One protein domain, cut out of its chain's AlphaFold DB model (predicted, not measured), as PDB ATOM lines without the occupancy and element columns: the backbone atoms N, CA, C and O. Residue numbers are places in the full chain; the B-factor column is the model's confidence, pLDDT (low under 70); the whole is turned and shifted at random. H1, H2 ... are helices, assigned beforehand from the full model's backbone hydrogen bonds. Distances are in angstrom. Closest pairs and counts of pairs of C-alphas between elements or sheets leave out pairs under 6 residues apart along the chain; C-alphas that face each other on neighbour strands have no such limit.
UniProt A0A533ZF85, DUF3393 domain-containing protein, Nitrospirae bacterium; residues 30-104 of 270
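This is residues 30 to 104 of the 270 residues of the protein "DUF3393 domain-containing protein" of Nitrospirae bacterium (UniProt A0A533ZF85). One long helix, H4, makes the long axis; H1 runs antiparallel beside part of it, and a helical hairpin, H2 and H3, is set crosswise towards H4's beginning. The 75 printed residues, with four named helices in the order H1 to H4 and no named strand, are all helix in class. The whole is loose, with a radius of gyration of the C-alphas of 15.7 A, and spans 48 by 28 by 17 A.

H4, residues 73 to 101, touches H1, residues 30 to 42, with residues 83 to 93 alone, at a shallow tilt of 28 degrees, opposite ways; the closest C-alphas, of Thr 36 and Asp 86, are 6.0 A apart. H2, residues 44 to 54, only just touches H4, with 3 pairs of C-alphas within 8 A and residues 79 to 83 of H4 alone, about perpendicular at 87 degrees; the closest C-alphas are those of Thr 45 and Asp 79, 6.3 A. H2 and H3, residues 58 to 71, touch as a hairpin, closest at the C-alphas of Ile 52 and Ala 58, 5.1 A. H1 and H3 are apart. Every O i to N i+4 pair is within hydrogen-bond range in H1, H2 and H3, and 24 of 25 in H4.

H4 is 42.9 A long, H3 20.3 A, H1 18.2 A and H2 15.1 A. C-alpha 30 is at (24.129, 52.049, -35.928), C-alpha 101 at (21.070, 53.826, -21.411).

The C-alphas farthest apart, of Arg 71 and Gly 103, are 48.2 A apart. The printed part has no cut, and its three links are tight. Residues 30 to 32 have pLDDT under 70.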
ATOM      1  N   THR A  30      25.349  51.598 -35.237       62.56
ATOM      2  CA  THR A  30      24.129  52.049 -35.928       62.56
ATOM      3  C   THR A  30      24.201  51.769 -37.422       62.56
ATOM      4  O   THR A  30      23.235  51.261 -37.986       62.56
ATOM      5  N   LYS A  31      25.354  52.006 -38.058       66.25
ATOM      6  CA  LYS A  31      25.567  51.669 -39.470       66.25
ATOM      7  C   LYS A  31      25.445  50.165 -39.726       66.25
ATOM      8  O   LYS A  31      24.747  49.770 -40.648       66.25
ATOM      9  N   ARG A  32      26.032  49.314 -38.877       65.81
ATOM     10  CA  ARG A  32      25.886  47.850 -38.995       65.81
ATOM     11  C   ARG A  32      24.438  47.392 -38.838       65.81
ATOM     12  O   ARG A  32      24.009  46.510 -39.579       65.81
ATOM     13  N   VAL A  33      23.694  47.965 -37.892       73.25
ATOM     14  CA  VAL A  33      22.268  47.656 -37.697       73.25
ATOM     15  C   VAL A  33      21.450  48.100 -38.912       73.25
ATOM     16  O   VAL A  33      20.620  47.331 -39.387       73.25
ATOM     17  N   LEU A  34      21.731  49.283 -39.468       72.12
ATOM     18  CA  LEU A  34      21.060  49.800 -40.664       72.12
ATOM     19  C   LEU A  34      21.352  48.948 -41.909       72.12
ATOM     20  O   LEU A  34      20.417  48.509 -42.573       72.12
ATOM     21  N   ASP A  35      22.620  48.624 -42.163       73.62
ATOM     22  CA  ASP A  35      23.035  47.742 -43.264       73.62
ATOM     23  C   ASP A  35      22.423  46.338 -43.127       73.62
ATOM     24  O   ASP A  35      22.200  45.637 -44.116       73.62
ATOM     25  N   THR A  36      22.184  45.890 -41.891       73.75
ATOM     26  CA  THR A  36      21.537  44.602 -41.614       73.75
ATOM     27  C   THR A  36      20.038  44.675 -41.853       73.75
ATOM     28  O   THR A  36      19.490  43.766 -42.466       73.75
ATOM     29  N   ALA A  37      19.376  45.759 -41.446       72.06
ATOM     30  CA  ALA A  37      17.973  45.989 -41.770       72.06
ATOM     31  C   ALA A  37      17.763  46.037 -43.293       72.06
ATOM     32  O   ALA A  37      16.858  45.386 -43.813       72.06
ATOM     33  N   GLU A  38      18.645  46.721 -44.025       76.25
ATOM     34  CA  GLU A  38      18.616  46.751 -45.489       76.25
ATOM     35  C   GLU A  38      18.824  45.355 -46.095       76.25
ATOM     36  O   GLU A  38      18.067  44.937 -46.975       76.25
ATOM     37  N   ARG A  39      19.799  44.580 -45.603       74.56
ATOM     38  CA  ARG A  39      20.039  43.200 -46.065       74.56
ATOM     39  C   ARG A  39      18.887  42.248 -45.754       74.56
ATOM     40  O   ARG A  39      18.527  41.453 -46.621       74.56
ATOM     41  N   ALA A  40      18.279  42.350 -44.576       72.69
ATOM     42  CA  ALA A  40      17.140  41.525 -44.189       72.69
ATOM     43  C   ALA A  40      15.937  41.767 -45.117       72.69
ATOM     44  O   ALA A  40      15.286  40.817 -45.551       72.69
ATOM     45  N   VAL A  41      15.684  43.029 -45.482       74.19
ATOM     46  CA  VAL A  41      14.599  43.437 -46.393       74.19
ATOM     47  C   VAL A  41      14.898  43.060 -47.850       74.19
ATOM     48  O   VAL A  41      14.005  42.634 -48.583       74.19
ATOM     49  N   THR A  42      16.152  43.186 -48.288       73.62
ATOM     50  CA  THR A  42      16.560  42.933 -49.684       73.62
ATOM     51  C   THR A  42      16.951  41.478 -49.974       73.62
ATOM     52  O   THR A  42      17.065  41.094 -51.149       73.62
ATOM     53  N   GLY A  43      17.132  40.656 -48.936       71.88
ATOM     54  CA  GLY A  43      17.380  39.217 -49.021       71.88
ATOM     55  C   GLY A  43      16.193  38.437 -49.598       71.88
ATOM     56  O   GLY A  43      15.088  38.963 -49.717       71.88
ATOM     57  N   ARG A  44      16.405  37.166 -49.976       73.94
ATOM     58  CA  ARG A  44      15.348  36.320 -50.571       73.94
ATOM     59  C   ARG A  44      14.134  36.193 -49.658       73.94
ATOM     60  O   ARG A  44      13.040  36.499 -50.103       73.94
ATOM     61  N   THR A  45      14.340  35.843 -48.389       71.50
ATOM     62  CA  THR A  45      13.258  35.725 -47.402       71.50
ATOM     63  C   THR A  45      12.505  37.041 -47.210       71.50
ATOM     64  O   THR A  45      11.278  37.042 -47.218       71.50
ATOM     65  N   GLY A  46      13.218  38.168 -47.089       74.88
ATOM     66  CA  GLY A  46      12.599  39.493 -46.972       74.88
ATOM     67  C   GLY A  46      11.747  39.836 -48.191       74.88
ATOM     68  O   GLY A  46      10.582  40.205 -48.055       74.88
ATOM     69  N   LYS A  47      12.283  39.597 -49.393       79.00
ATOM     70  CA  LYS A  47      11.546  39.738 -50.653       79.00
ATOM     71  C   LYS A  47      10.340  38.809 -50.733       79.00
ATOM     72  O   LYS A  47       9.301  39.257 -51.189       79.00
ATOM     73  N   THR A  48      10.442  37.562 -50.278       76.56
ATOM     74  CA  THR A  48       9.321  36.613 -50.225       76.56
ATOM     75  C   THR A  48       8.200  37.122 -49.324       76.56
ATOM     76  O   THR A  48       7.043  37.110 -49.734       76.56
ATOM     77  N   VAL A  49       8.523  37.611 -48.124       77.56
ATOM     78  CA  VAL A  49       7.519  38.163 -47.200       77.56
ATOM     79  C   VAL A  49       6.853  39.402 -47.797       77.56
ATOM     80  O   VAL A  49       5.630  39.512 -47.745       77.56
ATOM     81  N   ILE A  50       7.628  40.300 -48.411       81.00
ATOM     82  CA  ILE A  50       7.097  41.498 -49.080       81.00
ATOM     83  C   ILE A  50       6.211  41.119 -50.268       81.00
ATOM     84  O   ILE A  50       5.118  41.661 -50.408       81.00
ATOM     85  N   ASP A  51       6.651  40.180 -51.102       78.81
ATOM     86  CA  ASP A  51       5.907  39.692 -52.265       78.81
ATOM     87  C   ASP A  51       4.566  39.089 -51.833       78.81
ATOM     88  O   ASP A  51       3.529  39.490 -52.346       78.81
ATOM     89  N   ILE A  52       4.544  38.234 -50.803       77.69
ATOM     90  CA  ILE A  52       3.296  37.671 -50.261       77.69
ATOM     91  C   ILE A  52       2.395  38.778 -49.694       77.69
ATOM     92  O   ILE A  52       1.218  38.839 -50.043       77.69
ATOM     93  N   ALA A  53       2.936  39.675 -48.863       77.56
ATOM     94  CA  ALA A  53       2.164  40.730 -48.201       77.56
ATOM     95  C   ALA A  53       1.588  41.776 -49.171       77.56
ATOM     96  O   ALA A  53       0.555  42.374 -48.882       77.56
ATOM     97  N   THR A  54       2.250  42.006 -50.308       83.62
ATOM     98  CA  THR A  54       1.813  42.973 -51.331       83.62
ATOM     99  C   THR A  54       1.097  42.324 -52.515       83.62
ATOM    100  O   THR A  54       0.520  43.030 -53.348       83.62
ATOM    101  N   SER A  55       1.100  40.992 -52.603       80.94
ATOM    102  CA  SER A  55       0.415  40.262 -53.667       80.94
ATOM    103  C   SER A  55      -1.105  40.373 -53.558       80.94
ATOM    104  O   SER A  55      -1.692  40.366 -52.478       80.94
ATOM    105  N   LYS A  56      -1.762  40.424 -54.722       84.75
ATOM    106  CA  LYS A  56      -3.223  40.296 -54.826       84.75
ATOM    107  C   LYS A  56      -3.703  38.857 -54.582       84.75
ATOM    108  O   LYS A  56      -4.867  38.667 -54.253       84.75
ATOM    109  N   ASP A  57      -2.814  37.876 -54.756       88.88
ATOM    110  CA  ASP A  57      -3.047  36.445 -54.534       88.88
ATOM    111  C   ASP A  57      -1.883  35.854 -53.720       88.88
ATOM    112  O   ASP A  57      -0.844  35.445 -54.256       88.88
ATOM    113  N   ALA A  58      -2.066  35.841 -52.399       86.19
ATOM    114  CA  ALA A  58      -1.069  35.365 -51.447       86.19
ATOM    115  C   ALA A  58      -0.799  33.858 -51.571       86.19
ATOM    116  O   ALA A  58       0.325  33.420 -51.314       86.19
ATOM    117  N   GLU A  59      -1.788  33.060 -51.991       84.31
ATOM    118  CA  GLU A  59      -1.597  31.620 -52.172       84.31
ATOM    119  C   GLU A  59      -0.684  31.333 -53.357       84.31
ATOM    120  O   GLU A  59       0.229  30.510 -53.252       84.31
ATOM    121  N   GLN A  60      -0.894  32.020 -54.480       87.12
ATOM    122  CA  GLN A  60      -0.046  31.845 -55.654       87.12
ATOM    123  C   GLN A  60       1.388  32.317 -55.388       87.12
ATOM    124  O   GLN A  60       2.340  31.619 -55.756       87.12
ATOM    125  N   ALA A  61       1.554  33.457 -54.706       83.31
ATOM    126  CA  ALA A  61       2.866  33.938 -54.280       83.31
ATOM    127  C   ALA A  61       3.565  32.894 -53.393       83.31
ATOM    128  O   ALA A  61       4.696  32.493 -53.676       83.31
ATOM    129  N   LEU A  62       2.870  32.370 -52.381       82.94
ATOM    130  CA  LEU A  62       3.406  31.342 -51.491       82.94
ATOM    131  C   LEU A  62       3.807  30.067 -52.249       82.94
ATOM    132  O   LEU A  62       4.915  29.568 -52.045       82.94
ATOM    133  N   ARG A  63       2.961  29.564 -53.161       86.25
ATOM    134  CA  ARG A  63       3.262  28.373 -53.980       86.25
ATOM    135  C   ARG A  63       4.542  28.553 -54.790       86.25
ATOM    136  O   ARG A  63       5.397  27.672 -54.778       86.25
ATOM    137  N   LYS A  64       4.720  29.714 -55.425       84.00
ATOM    138  CA  LYS A  64       5.926  30.037 -56.200       84.00
ATOM    139  C   LYS A  64       7.198  29.976 -55.346       84.00
ATOM    140  O   LYS A  64       8.218  29.457 -55.802       84.00
ATOM    141  N   HIS A  65       7.145  30.479 -54.110       82.62
ATOM    142  CA  HIS A  65       8.283  30.429 -53.182       82.62
ATOM    143  C   HIS A  65       8.554  29.005 -52.677       82.62
ATOM    144  O   HIS A  65       9.708  28.578 -52.649       82.62
ATOM    145  N   VAL A  66       7.505  28.233 -52.372       84.88
ATOM    146  CA  VAL A  66       7.621  26.816 -51.980       84.88
ATOM    147  C   VAL A  66       8.242  25.975 -53.100       84.88
ATOM    148  O   VAL A  66       9.161  25.197 -52.846       84.88
ATOM    149  N   GLU A  67       7.815  26.165 -54.350       85.44
ATOM    150  CA  GLU A  67       8.428  25.507 -55.510       85.44
ATOM    151  C   GLU A  67       9.901  25.890 -55.693       85.44
ATOM    152  O   GLU A  67      10.722  25.053 -56.075       85.44
ATOM    153  N   GLY A  68      10.253  27.147 -55.412       82.38
ATOM    154  CA  GLY A  68      11.638  27.613 -55.428       82.38
ATOM    155  C   GLY A  68      12.524  26.812 -54.473       82.38
ATOM    156  O   GLY A  68      13.598  26.357 -54.869       82.38
ATOM    157  N   TYR A  69      12.048  26.567 -53.251       84.88
ATOM    158  CA  TYR A  69      12.761  25.743 -52.273       84.88
ATOM    159  C   TYR A  69      12.740  24.248 -52.600       84.88
ATOM    160  O   TYR A  69      13.708  23.557 -52.297       84.88
ATOM    161  N   ALA A  70      11.697  23.743 -53.261       86.06
ATOM    162  CA  ALA A  70      11.670  22.358 -53.727       86.06
ATOM    163  C   ALA A  70      12.764  22.076 -54.776       86.06
ATOM    164  O   ALA A  70      13.325  20.983 -54.804       86.06
ATOM    165  N   ARG A  71      13.096  23.067 -55.620       88.25
ATOM    166  CA  ARG A  71      14.154  22.958 -56.644       88.25
ATOM    167  C   ARG A  71      15.568  23.133 -56.081       88.25
ATOM    168  O   ARG A  71      16.500  22.541 -56.613       88.25
ATOM    169  N   ASP A  72      15.733  23.925 -55.022       86.75
ATOM    170  CA  ASP A  72      17.004  24.100 -54.307       86.75
ATOM    171  C   ASP A  72      16.772  24.102 -52.785       86.75
ATOM    172  O   ASP A  72      16.679  25.167 -52.162       86.75
ATOM    173  N   PRO A  73      16.719  22.918 -52.146       84.75
ATOM    174  CA  PRO A  73      16.574  22.825 -50.693       84.75
ATOM    175  C   PRO A  73      17.727  23.499 -49.931       84.75
ATOM    176  O   PRO A  73      17.563  23.944 -48.792       84.75
ATOM    177  N   GLY A  74      18.903  23.621 -50.559       88.12
ATOM    178  CA  GLY A  74      20.056  24.320 -49.999       88.12
ATOM    179  C   GLY A  74      19.841  25.831 -49.875       88.12
ATOM    180  O   GLY A  74      20.409  26.446 -48.967       88.12
ATOM    181  N   ALA A  75      19.004  26.432 -50.727       85.12
ATOM    182  CA  ALA A  75      18.618  27.838 -50.617       85.12
ATOM    183  C   ALA A  75      17.870  28.118 -49.310       85.12
ATOM    184  O   ALA A  75      18.210  29.084 -48.632       85.12
ATOM    185  N   LEU A  76      16.938  27.244 -48.907       83.50
ATOM    186  CA  LEU A  76      16.194  27.405 -47.654       83.50
ATOM    187  C   LEU A  76      17.140  27.440 -46.447       83.50
ATOM    188  O   LEU A  76      17.038  28.316 -45.595       83.50
ATOM    189  N   LEU A  77      18.114  26.527 -46.397       87.50
ATOM    190  CA  LEU A  77      19.105  26.502 -45.317       87.50
ATOM    191  C   LEU A  77      19.978  27.764 -45.293       87.50
ATOM    192  O   LEU A  77      20.318  28.258 -44.217       87.50
ATOM    193  N   LYS A  78      20.368  28.291 -46.460       87.88
ATOM    194  CA  LYS A  78      21.137  29.545 -46.555       87.88
ATOM    195  C   LYS A  78      20.314  30.737 -46.067       87.88
ATOM    196  O   LYS A  78      20.837  31.535 -45.290       87.88
ATOM    197  N   ASP A  79      19.055  30.808 -46.478       83.94
ATOM    198  CA  ASP A  79      18.102  31.852 -46.107       83.94
ATOM    199  C   ASP A  79      17.813  31.837 -44.597       83.94
ATOM    200  O   ASP A  79      17.895  32.878 -43.946       83.94
ATOM    201  N   LEU A  80      17.586  30.660 -44.003       86.81
ATOM    202  CA  LEU A  80      17.402  30.509 -42.553       86.81
ATOM    203  C   LEU A  80      18.647  30.940 -41.767       86.81
ATOM    204  O   LEU A  80      18.539  31.657 -40.775       86.81
ATOM    205  N   ARG A  81      19.846  30.558 -42.228       89.81
ATOM    206  CA  ARG A  81      21.106  30.999 -41.605       89.81
ATOM    207  C   ARG A  81      21.320  32.506 -41.737       89.81
ATOM    208  O   ARG A  81      21.925  33.100 -40.851       89.81
ATOM    209  N   ALA A  82      20.898  33.114 -42.845       86.94
ATOM    210  CA  ALA A  82      20.958  34.563 -43.020       86.94
ATOM    211  C   ALA A  82      20.012  35.266 -42.041       86.94
ATOM    212  O   ALA A  82      20.479  36.087 -41.259       86.94
ATOM    213  N   ALA A  83      18.748  34.841 -41.986       84.75
ATOM    214  CA  ALA A  83      17.764  35.374 -41.049       84.75
ATOM    215  C   ALA A  83      18.218  35.246 -39.585       84.75
ATOM    216  O   ALA A  83      18.060  36.184 -38.809       84.75
ATOM    217  N   GLN A  84      18.841  34.121 -39.214       89.06
ATOM    218  CA  GLN A  84      19.413  33.947 -37.879       89.06
ATOM    219  C   GLN A  84      20.506  34.987 -37.577       89.06
ATOM    220  O   GLN A  84      20.470  35.610 -36.519       89.06
ATOM    221  N   ARG A  85      21.461  35.206 -38.491       90.12
ATOM    222  CA  ARG A  85      22.533  36.204 -38.295       90.12
ATOM    223  C   ARG A  85      21.996  37.631 -38.229       90.12
ATOM    224  O   ARG A  85      22.482  38.434 -37.431       90.12
ATOM    225  N   ASP A  86      21.011  37.947 -39.063       85.94
ATOM    226  CA  ASP A  86      20.382  39.265 -39.073       85.94
ATOM    227  C   ASP A  86      19.655  39.508 -37.742       85.94
ATOM    228  O   ASP A  86      19.852  40.545 -37.108       85.94
ATOM    229  N   PHE A  87      18.917  38.508 -37.246       87.31
ATOM    230  CA  PHE A  87      18.293  38.540 -35.922       87.31
ATOM    231  C   PHE A  87      19.321  38.720 -34.794       87.31
ATOM    232  O   PHE A  87      19.158  39.599 -33.948       87.31
ATOM    233  N   GLU A  88      20.408  37.943 -34.790       90.69
ATOM    234  CA  GLU A  88      21.491  38.075 -33.804       90.69
ATOM    235  C   GLU A  88      22.101  39.485 -33.809       90.69
ATOM    236  O   GLU A  88      22.388  40.046 -32.748       90.69
ATOM    237  N   THR A  89      22.239  40.092 -34.988       88.94
ATOM    238  CA  THR A  89      22.772  41.450 -35.146       88.94
ATOM    239  C   THR A  89      21.807  42.510 -34.611       88.94
ATOM    240  O   THR A  89      22.241  43.407 -33.886       88.94
ATOM    241  N   LEU A  90      20.504  42.396 -34.896       89.12
ATOM    242  CA  LEU A  90      19.476  43.278 -34.327       89.12
ATOM    243  C   LEU A  90      19.456  43.185 -32.795       89.12
ATOM    244  O   LEU A  90      19.477  44.206 -32.107       89.12
ATOM    245  N   MET A  91      19.507  41.967 -32.251       91.88
ATOM    246  CA  MET A  91      19.553  41.729 -30.806       91.88
ATOM    247  C   MET A  91      20.825  42.285 -30.159       91.88
ATOM    248  O   MET A  91      20.776  42.799 -29.039       91.88
ATOM    249  N   ALA A  92      21.970  42.192 -30.839       91.94
ATOM    250  CA  ALA A  92      23.218  42.790 -30.379       91.94
ATOM    251  C   ALA A  92      23.147  44.326 -30.387       91.94
ATOM    252  O   ALA A  92      23.569  44.953 -29.413       91.94
ATOM    253  N   GLY A  93      22.570  44.917 -31.438       90.31
ATOM    254  CA  GLY A  93      22.315  46.355 -31.536       90.31
ATOM    255  C   GLY A  93      21.431  46.859 -30.397       90.31
ATOM    256  O   GLY A  93      21.854  47.732 -29.639       90.31
ATOM    257  N   LEU A  94      20.267  46.230 -30.203       92.56
ATOM    258  CA  LEU A  94      19.345  46.549 -29.113       92.56
ATOM    259  C   LEU A  94      20.024  46.421 -27.742       92.56
ATOM    260  O   LEU A  94      19.970  47.345 -26.935       92.56
ATOM    261  N   ARG A  95      20.728  45.309 -27.481       94.69
ATOM    262  CA  ARG A  95      21.504  45.118 -26.241       94.69
ATOM    263  C   ARG A  95      22.520  46.242 -26.025       94.69
ATOM    264  O   ARG A  95      22.717  46.660 -24.887       94.69
ATOM    265  N   GLY A  96      23.172  46.706 -27.089       90.81
ATOM    266  CA  GLY A  96      24.143  47.795 -27.042       90.81
ATOM    267  C   GLY A  96      23.525  49.163 -26.736       90.81
ATOM    268  O   GLY A  96      24.113  49.927 -25.974       90.81
ATOM    269  N   GLU A  97      22.360  49.482 -27.305       90.81
ATOM    270  CA  GLU A  97      21.607  50.708 -26.986       90.81
ATOM    271  C   GLU A  97      21.084  50.673 -25.544       90.81
ATOM    272  O   GLU A  97      21.395  51.548 -24.737       90.81
ATOM    273  N   VAL A  98      20.394  49.595 -25.164       92.56
ATOM    274  CA  VAL A  98      19.842  49.427 -23.812       92.56
ATOM    275  C   VAL A  98      20.948  49.424 -22.760       92.56
ATOM    276  O   VAL A  98      20.823  50.089 -21.737       92.56
ATOM    277  N   GLY A  99      22.050  48.713 -23.004       91.69
ATOM    278  CA  GLY A  99      23.174  48.644 -22.073       91.69
ATOM    279  C   GLY A  99      23.881  49.984 -21.867       91.69
ATOM    280  O   GLY A  99      24.441  50.194 -20.792       91.69
ATOM    281  N   ARG A 100      23.840  50.893 -22.854       88.81
ATOM    282  CA  ARG A 100      24.329  52.274 -22.715       88.81
ATOM    283  C   ARG A 100      23.384  53.139 -21.888       88.81
ATOM    284  O   ARG A 100      23.866  53.918 -21.077       88.81
ATOM    285  N   THR A 101      22.075  52.983 -22.076       86.75
ATOM    286  CA  THR A 101      21.070  53.826 -21.411       86.75
ATOM    287  C   THR A 101      20.743  53.366 -19.986       86.75
ATOM    288  O   THR A 101      20.643  54.195 -19.091       86.75
ATOM    289  N   TRP A 102      20.611  52.058 -19.752       88.69
ATOM    290  CA  TRP A 102      20.205  51.472 -18.461       88.69
ATOM    291  C   TRP A 102      21.366  50.847 -17.676       88.69
ATOM    292  O   TRP A 102      21.259  50.626 -16.472       88.69
ATOM    293  N   GLY A 103      22.489  50.562 -18.338       87.44
ATOM    294  CA  GLY A 103      23.611  49.822 -17.764       87.44
ATOM    295  C   GLY A 103      23.535  48.313 -18.025       87.44
ATOM    296  O   GLY A 103      22.473  47.722 -18.203       87.44
ATOM    297  N   LYS A 104      24.699  47.648 -18.031       89.25
ATOM    298  CA  LYS A 104      24.844  46.237 -18.455       89.25
ATOM    299  C   LYS A 104      24.028  45.231 -17.631       89.25
ATOM    300  O   LYS A 104      23.695  44.169 -18.149       89.25
TER     301      LYS A 104